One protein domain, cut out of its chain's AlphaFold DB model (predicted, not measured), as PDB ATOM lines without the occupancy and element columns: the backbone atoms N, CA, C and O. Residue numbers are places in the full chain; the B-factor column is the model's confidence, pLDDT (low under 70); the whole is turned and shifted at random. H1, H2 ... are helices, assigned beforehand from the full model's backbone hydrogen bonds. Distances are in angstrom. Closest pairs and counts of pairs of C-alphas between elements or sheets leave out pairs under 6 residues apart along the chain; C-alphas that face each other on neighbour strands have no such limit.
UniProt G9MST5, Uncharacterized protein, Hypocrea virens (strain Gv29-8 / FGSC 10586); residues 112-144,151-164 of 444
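Overview. This is residues 112 to 144 and 151 to 164 of the 444 residues of an uncharacterized protein of Hypocrea virens (strain Gv29-8 / FGSC 10586) (UniProt G9MST5). One long helix, H1, makes the axis of a rod, and the much shorter H2 packs on its side near Ala 128. A loop lies before H1, and its residues 116 to 121 stick out at one end. The printed part has 47 residues and two named helices, H1 then H2, with no named strand; its class is all helix, though under half of the residues are in them. It is loose, with a radius of gyration of the C-alphas of 12.5 A, and spans 45 by 21 by 12 A.

Along the chain. Start at C-alpha 112, (-23.129, -24.096, 3.847); residues 112 to 123 hold no named element. Find C-alpha 124 at (-21.567, -20.310, -8.624); from there H1, residues 124 to 139, runs 21.9 A. H2, residues 158 to 162, ends at C-alpha 162, (-19.209, -12.967, -13.410).

Arrangement. Residues 115 to 116 pair with 121 to 122, antiparallel. H1 and H2 touch; their closest C-alphas, of Ala 128 and Met 160, are 5.2 A apart. In both helices every O i to N i+4 pair is within hydrogen-bond range.

Size, cuts and confidence. The C-alphas farthest apart, of Asn 118 and Pro 144, are 44.6 A apart. Residues 145 to 150 are not printed; C-alphas 144 and 151 are 16.2 A apart across this cut, which falls in the link from H1 to H2. The pLDDT is under 70 at residues 112, 115 to 122, 141 to 144 and 158 to 164.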
ATOM      1  N   SER A 112     -23.075 -22.674   4.228       68.25
ATOM      2  CA  SER A 112     -23.129 -24.096   3.847       68.25
ATOM      3  C   SER A 112     -23.840 -24.364   2.510       68.25
ATOM      4  O   SER A 112     -23.516 -25.320   1.800       68.25
ATOM      5  N   GLU A 113     -24.785 -23.501   2.133       73.19
ATOM      6  CA  GLU A 113     -25.537 -23.628   0.881       73.19
ATOM      7  C   GLU A 113     -24.732 -23.106  -0.308       73.19
ATOM      8  O   GLU A 113     -24.817 -23.663  -1.401       73.19
ATOM      9  N   LEU A 114     -23.917 -22.075  -0.077       71.75
ATOM     10  CA  LEU A 114     -23.181 -21.358  -1.116       71.75
ATOM     11  C   LEU A 114     -21.726 -21.796  -1.246       71.75
ATOM     12  O   LEU A 114     -21.175 -21.724  -2.337       71.75
ATOM     13  N   LEU A 115     -21.096 -22.251  -0.164       65.69
ATOM     14  CA  LEU A 115     -19.709 -22.698  -0.158       65.69
ATOM     15  C   LEU A 115     -19.666 -24.219  -0.038       65.69
ATOM     16  O   LEU A 115     -20.201 -24.806   0.903       65.69
ATOM     17  N   ASP A 116     -19.003 -24.872  -0.984       68.75
ATOM     18  CA  ASP A 116     -18.593 -26.253  -0.788       68.75
ATOM     19  C   ASP A 116     -17.359 -26.267   0.120       68.75
ATOM     20  O   ASP A 116     -16.255 -25.932  -0.300       68.75
ATOM     21  N   TRP A 117     -17.553 -26.633   1.387       63.78
ATOM     22  CA  TRP A 117     -16.486 -26.649   2.390       63.78
ATOM     23  C   TRP A 117     -15.363 -27.641   2.079       63.78
ATOM     24  O   TRP A 117     -14.222 -27.388   2.470       63.78
ATOM     25  N   ASN A 118     -15.656 -28.714   1.337       54.34
ATOM     26  CA  ASN A 118     -14.670 -29.740   0.996       54.34
ATOM     27  C   ASN A 118     -13.686 -29.226  -0.063       54.34
ATOM     28  O   ASN A 118     -12.485 -29.490  -0.005       54.34
ATOM     29  N   THR A 119     -14.194 -28.468  -1.036       51.22
ATOM     30  CA  THR A 119     -13.385 -27.897  -2.124       51.22
ATOM     31  C   THR A 119     -12.976 -26.447  -1.869       51.22
ATOM     32  O   THR A 119     -12.101 -25.928  -2.559       51.22
ATOM     33  N   ARG A 120     -13.589 -25.795  -0.870       54.94
ATOM     34  CA  ARG A 120     -13.504 -24.353  -0.584       54.94
ATOM     35  C   ARG A 120     -13.846 -23.488  -1.796       54.94
ATOM     36  O   ARG A 120     -13.330 -22.380  -1.940       54.94
ATOM     37  N   VAL A 121     -14.709 -24.003  -2.669       57.97
ATOM     38  CA  VAL A 121     -15.183 -23.315  -3.870       57.97
ATOM     39  C   VAL A 121     -16.612 -22.833  -3.640       57.97
ATOM     40  O   VAL A 121     -17.442 -23.531  -3.054       57.97
ATOM     41  N   LEU A 122     -16.903 -21.618  -4.103       66.50
ATOM     42  CA  LEU A 122     -18.254 -21.071  -4.118       66.50
ATOM     43  C   LEU A 122     -19.067 -21.762  -5.223       66.50
ATOM     44  O   LEU A 122     -18.643 -21.817  -6.381       66.50
ATOM     45  N   LYS A 123     -20.237 -22.291  -4.872       75.75
ATOM     46  CA  LYS A 123     -21.209 -22.871  -5.801       75.75
ATOM     47  C   LYS A 123     -21.841 -21.739  -6.611       75.75
ATOM     48  O   LYS A 123     -22.792 -21.103  -6.161       75.75
ATOM     49  N   VAL A 124     -21.291 -21.499  -7.799       74.62
ATOM     50  CA  VAL A 124     -21.567 -20.310  -8.624       74.62
ATOM     51  C   VAL A 124     -23.044 -20.108  -8.903       74.62
ATOM     52  O   VAL A 124     -23.567 -19.018  -8.710       74.62
ATOM     53  N   GLU A 125     -23.733 -21.172  -9.294       81.38
ATOM     54  CA  GLU A 125     -25.161 -21.128  -9.604       81.38
ATOM     55  C   GLU A 125     -25.999 -20.758  -8.378       81.38
ATOM     56  O   GLU A 125     -26.887 -19.914  -8.466       81.38
ATOM     57  N   ALA A 126     -25.679 -21.337  -7.216       81.44
ATOM     58  CA  ALA A 126     -26.382 -21.050  -5.971       81.44
ATOM     59  C   ALA A 126     -26.139 -19.606  -5.511       81.44
ATOM     60  O   ALA A 126     -27.073 -18.929  -5.084       81.44
ATOM     61  N   TYR A 127     -24.903 -19.115  -5.640       79.38
ATOM     62  CA  TYR A 127     -24.552 -17.738  -5.302       79.38
ATOM     63  C   TYR A 127     -25.219 -16.729  -6.241       79.38
ATOM     64  O   TYR A 127     -25.904 -15.825  -5.766       79.38
ATOM     65  N   ALA A 128     -25.083 -16.910  -7.557       81.56
ATOM     66  CA  ALA A 128     -25.685 -16.035  -8.559       81.56
ATOM     67  C   ALA A 128     -27.206 -15.962  -8.391       81.56
ATOM     68  O   ALA A 128     -27.772 -14.871  -8.369       81.56
ATOM     69  N   LYS A 129     -27.858 -17.110  -8.169       85.62
ATOM     70  CA  LYS A 129     -29.291 -17.169  -7.874       85.62
ATOM     71  C   LYS A 129     -29.652 -16.407  -6.602       85.62
ATOM     72  O   LYS A 129     -30.604 -15.641  -6.613       85.62
ATOM     73  N   ARG A 130     -28.879 -16.559  -5.525       82.69
ATOM     74  CA  ARG A 130     -29.162 -15.893  -4.247       82.69
ATOM     75  C   ARG A 130     -29.026 -14.373  -4.330       82.69
ATOM     76  O   ARG A 130     -29.832 -13.664  -3.731       82.69
ATOM     77  N   ILE A 131     -28.020 -13.874  -5.051       80.25
ATOM     78  CA  ILE A 131     -27.865 -12.434  -5.294       80.25
ATOM     79  C   ILE A 131     -28.985 -11.924  -6.205       80.25
ATOM     80  O   ILE A 131     -29.554 -10.875  -5.918       80.25
ATOM     81  N   TRP A 132     -29.336 -12.675  -7.250       86.50
ATOM     82  CA  TRP A 132     -30.452 -12.340  -8.132       86.50
ATOM     83  C   TRP A 132     -31.777 -12.253  -7.360       86.50
ATOM     84  O   TRP A 132     -32.457 -11.233  -7.455       86.50
ATOM     85  N   ASP A 133     -32.096 -13.253  -6.527       85.81
ATOM     86  CA  ASP A 133     -33.285 -13.267  -5.662       85.81
ATOM     87  C   ASP A 133     -33.307 -12.023  -4.760       85.81
ATOM     88  O   ASP A 133     -34.308 -11.316  -4.682       85.81
ATOM     89  N   TYR A 134     -32.172 -11.704  -4.130       83.88
ATOM     90  CA  TYR A 134     -32.046 -10.539  -3.256       83.88
ATOM     91  C   TYR A 134     -32.268  -9.211  -3.993       83.88
ATOM     92  O   TYR A 134     -32.998  -8.348  -3.503       83.88
ATOM     93  N   LEU A 135     -31.641  -9.031  -5.159       80.69
ATOM     94  CA  LEU A 135     -31.802  -7.822  -5.968       80.69
ATOM     95  C   LEU A 135     -33.241  -7.684  -6.458       80.69
ATOM     96  O   LEU A 135     -33.806  -6.597  -6.371       80.69
ATOM     97  N   ASN A 136     -33.851  -8.781  -6.904       83.56
ATOM     98  CA  ASN A 136     -35.238  -8.803  -7.338       83.56
ATOM     99  C   ASN A 136     -36.188  -8.439  -6.185       83.56
ATOM    100  O   ASN A 136     -37.026  -7.554  -6.343       83.56
ATOM    101  N   ASP A 137     -36.001  -9.023  -5.001       83.81
ATOM    102  CA  ASP A 137     -36.832  -8.750  -3.823       83.81
ATOM    103  C   ASP A 137     -36.689  -7.308  -3.312       83.81
ATOM    104  O   ASP A 137     -37.664  -6.702  -2.858       83.81
ATOM    105  N   LYS A 138     -35.479  -6.736  -3.360       80.94
ATOM    106  CA  LYS A 138     -35.200  -5.392  -2.826       80.94
ATOM    107  C   LYS A 138     -35.476  -4.262  -3.809       80.94
ATOM    108  O   LYS A 138     -35.880  -3.173  -3.393       80.94
ATOM    109  N   LEU A 139     -35.209  -4.480  -5.093       77.50
ATOM    110  CA  LEU A 139     -35.337  -3.451  -6.126       77.50
ATOM    111  C   LEU A 139     -36.697  -3.488  -6.821       77.50
ATOM    112  O   LEU A 139     -37.111  -2.459  -7.353       77.50
ATOM    113  N   ASN A 140     -37.429  -4.603  -6.731       79.19
ATOM    114  CA  ASN A 140     -38.816  -4.709  -7.180       79.19
ATOM    115  C   ASN A 140     -39.747  -4.999  -5.995       79.19
ATOM    116  O   ASN A 140     -40.323  -6.090  -5.912       79.19
ATOM    117  N   PRO A 141     -39.914  -4.043  -5.059       69.19
ATOM    118  CA  PRO A 141     -40.909  -4.202  -4.010       69.19
ATOM    119  C   PRO A 141     -42.280  -4.457  -4.648       69.19
ATOM    120  O   PRO A 141     -42.612  -3.888  -5.688       69.19
ATOM    121  N   LYS A 142     -43.071  -5.337  -4.024       66.50
ATOM    122  CA  LYS A 142     -44.396  -5.781  -4.495       66.50
ATOM    123  C   LYS A 142     -45.473  -4.695  -4.369       66.50
ATOM    124  O   LYS A 142     -46.598  -5.004  -3.986       66.50
ATOM    125  N   ASP A 143     -45.134  -3.436  -4.626       62.50
ATOM    126  CA  ASP A 143     -46.107  -2.358  -4.556       62.50
ATOM    127  C   ASP A 143     -47.133  -2.521  -5.693       62.50
ATOM    128  O   ASP A 143     -46.752  -2.597  -6.866       62.50
ATOM    129  N   PRO A 144     -48.435  -2.605  -5.376       56.00
ATOM    130  CA  PRO A 144     -49.482  -2.884  -6.356       56.00
ATOM    131  C   PRO A 144     -49.783  -1.703  -7.298       56.00
ATOM    132  O   PRO A 144     -50.509  -1.882  -8.273       56.00
ATOM    133  N   PHE A 151     -35.208  -3.528 -11.505       76.81
ATOM    134  CA  PHE A 151     -34.389  -4.670 -11.885       76.81
ATOM    135  C   PHE A 151     -35.210  -5.630 -12.758       76.81
ATOM    136  O   PHE A 151     -36.152  -6.255 -12.287       76.81
ATOM    137  N   GLU A 152     -34.890  -5.746 -14.043       73.25
ATOM    138  CA  GLU A 152     -35.644  -6.584 -14.988       73.25
ATOM    139  C   GLU A 152     -34.750  -7.664 -15.603       73.25
ATOM    140  O   GLU A 152     -34.554  -7.721 -16.813       73.25
ATOM    141  N   GLU A 153     -34.200  -8.544 -14.764       78.12
ATOM    142  CA  GLU A 153     -33.562  -9.775 -15.239       78.12
ATOM    143  C   GLU A 153     -34.478 -10.975 -14.956       78.12
ATOM    144  O   GLU A 153     -34.845 -11.182 -13.798       78.12
ATOM    145  N   PRO A 154     -34.873 -11.770 -15.969       79.38
ATOM    146  CA  PRO A 154     -35.801 -12.891 -15.785       79.38
ATOM    147  C   PRO A 154     -35.170 -14.089 -15.063       79.38
ATOM    148  O   PRO A 154     -35.885 -14.903 -14.483       79.38
ATOM    149  N   GLU A 155     -33.845 -14.196 -15.106       85.06
ATOM    150  CA  GLU A 155     -33.047 -15.249 -14.487       85.06
ATOM    151  C   GLU A 155     -31.627 -14.723 -14.218       85.06
ATOM    152  O   GLU A 155     -31.252 -13.692 -14.787       85.06
ATOM    153  N   PRO A 156     -30.820 -15.398 -13.377       80.69
ATOM    154  CA  PRO A 156     -29.433 -15.008 -13.152       80.69
ATOM    155  C   PRO A 156     -28.658 -14.976 -14.476       80.69
ATOM    156  O   PRO A 156     -28.475 -16.003 -15.128       80.69
ATOM    157  N   THR A 157     -28.199 -13.796 -14.886       76.31
ATOM    158  CA  THR A 157     -27.456 -13.624 -16.139       76.31
ATOM    159  C   THR A 157     -25.969 -13.936 -15.971       76.31
ATOM    160  O   THR A 157     -25.438 -13.982 -14.861       76.31
ATOM    161  N   SER A 158     -25.243 -14.092 -17.084       62.78
ATOM    162  CA  SER A 158     -23.778 -14.250 -17.083       62.78
ATOM    163  C   SER A 158     -23.044 -13.131 -16.332       62.78
ATOM    164  O   SER A 158     -21.966 -13.376 -15.797       62.78
ATOM    165  N   ALA A 159     -23.638 -11.937 -16.217       64.81
ATOM    166  CA  ALA A 159     -23.127 -10.851 -15.385       64.81
ATOM    167  C   ALA A 159     -23.194 -11.181 -13.880       64.81
ATOM    168  O   ALA A 159     -22.228 -10.926 -13.163       64.81
ATOM    169  N   MET A 160     -24.270 -11.826 -13.406       69.81
ATOM    170  CA  MET A 160     -24.373 -12.346 -12.031       69.81
ATOM    171  C   MET A 160     -23.362 -13.468 -11.771       69.81
ATOM    172  O   MET A 160     -22.732 -13.495 -10.716       69.81
ATOM    173  N   PHE A 161     -23.153 -14.360 -12.745       63.97
ATOM    174  CA  PHE A 161     -22.108 -15.390 -12.674       63.97
ATOM    175  C   PHE A 161     -20.698 -14.776 -12.639       63.97
ATOM    176  O   PHE A 161     -19.821 -15.261 -11.921       63.97
ATOM    177  N   ALA A 162     -20.482 -13.677 -13.365       56.38
ATOM    178  CA  ALA A 162     -19.209 -12.967 -13.410       56.38
ATOM    179  C   ALA A 162     -18.867 -12.236 -12.102       56.38
ATOM    180  O   ALA A 162     -17.689 -11.980 -11.864       56.38
ATOM    181  N   LEU A 163     -19.832 -11.984 -11.206       58.31
ATOM    182  CA  LEU A 163     -19.529 -11.462  -9.864       58.31
ATOM    183  C   LEU A 163     -18.641 -12.407  -9.047       58.31
ATOM    184  O   LEU A 163     -17.908 -11.939  -8.177       58.31
ATOM    185  N   GLN A 164     -18.667 -13.712  -9.348       52.84
ATOM    186  CA  GLN A 164     -17.760 -14.696  -8.753       52.84
ATOM    187  C   GLN A 164     -16.388 -14.743  -9.437       52.84
ATOM    188  O   GLN A 164     -15.407 -15.118  -8.797       52.84
TER     189      GLN A 164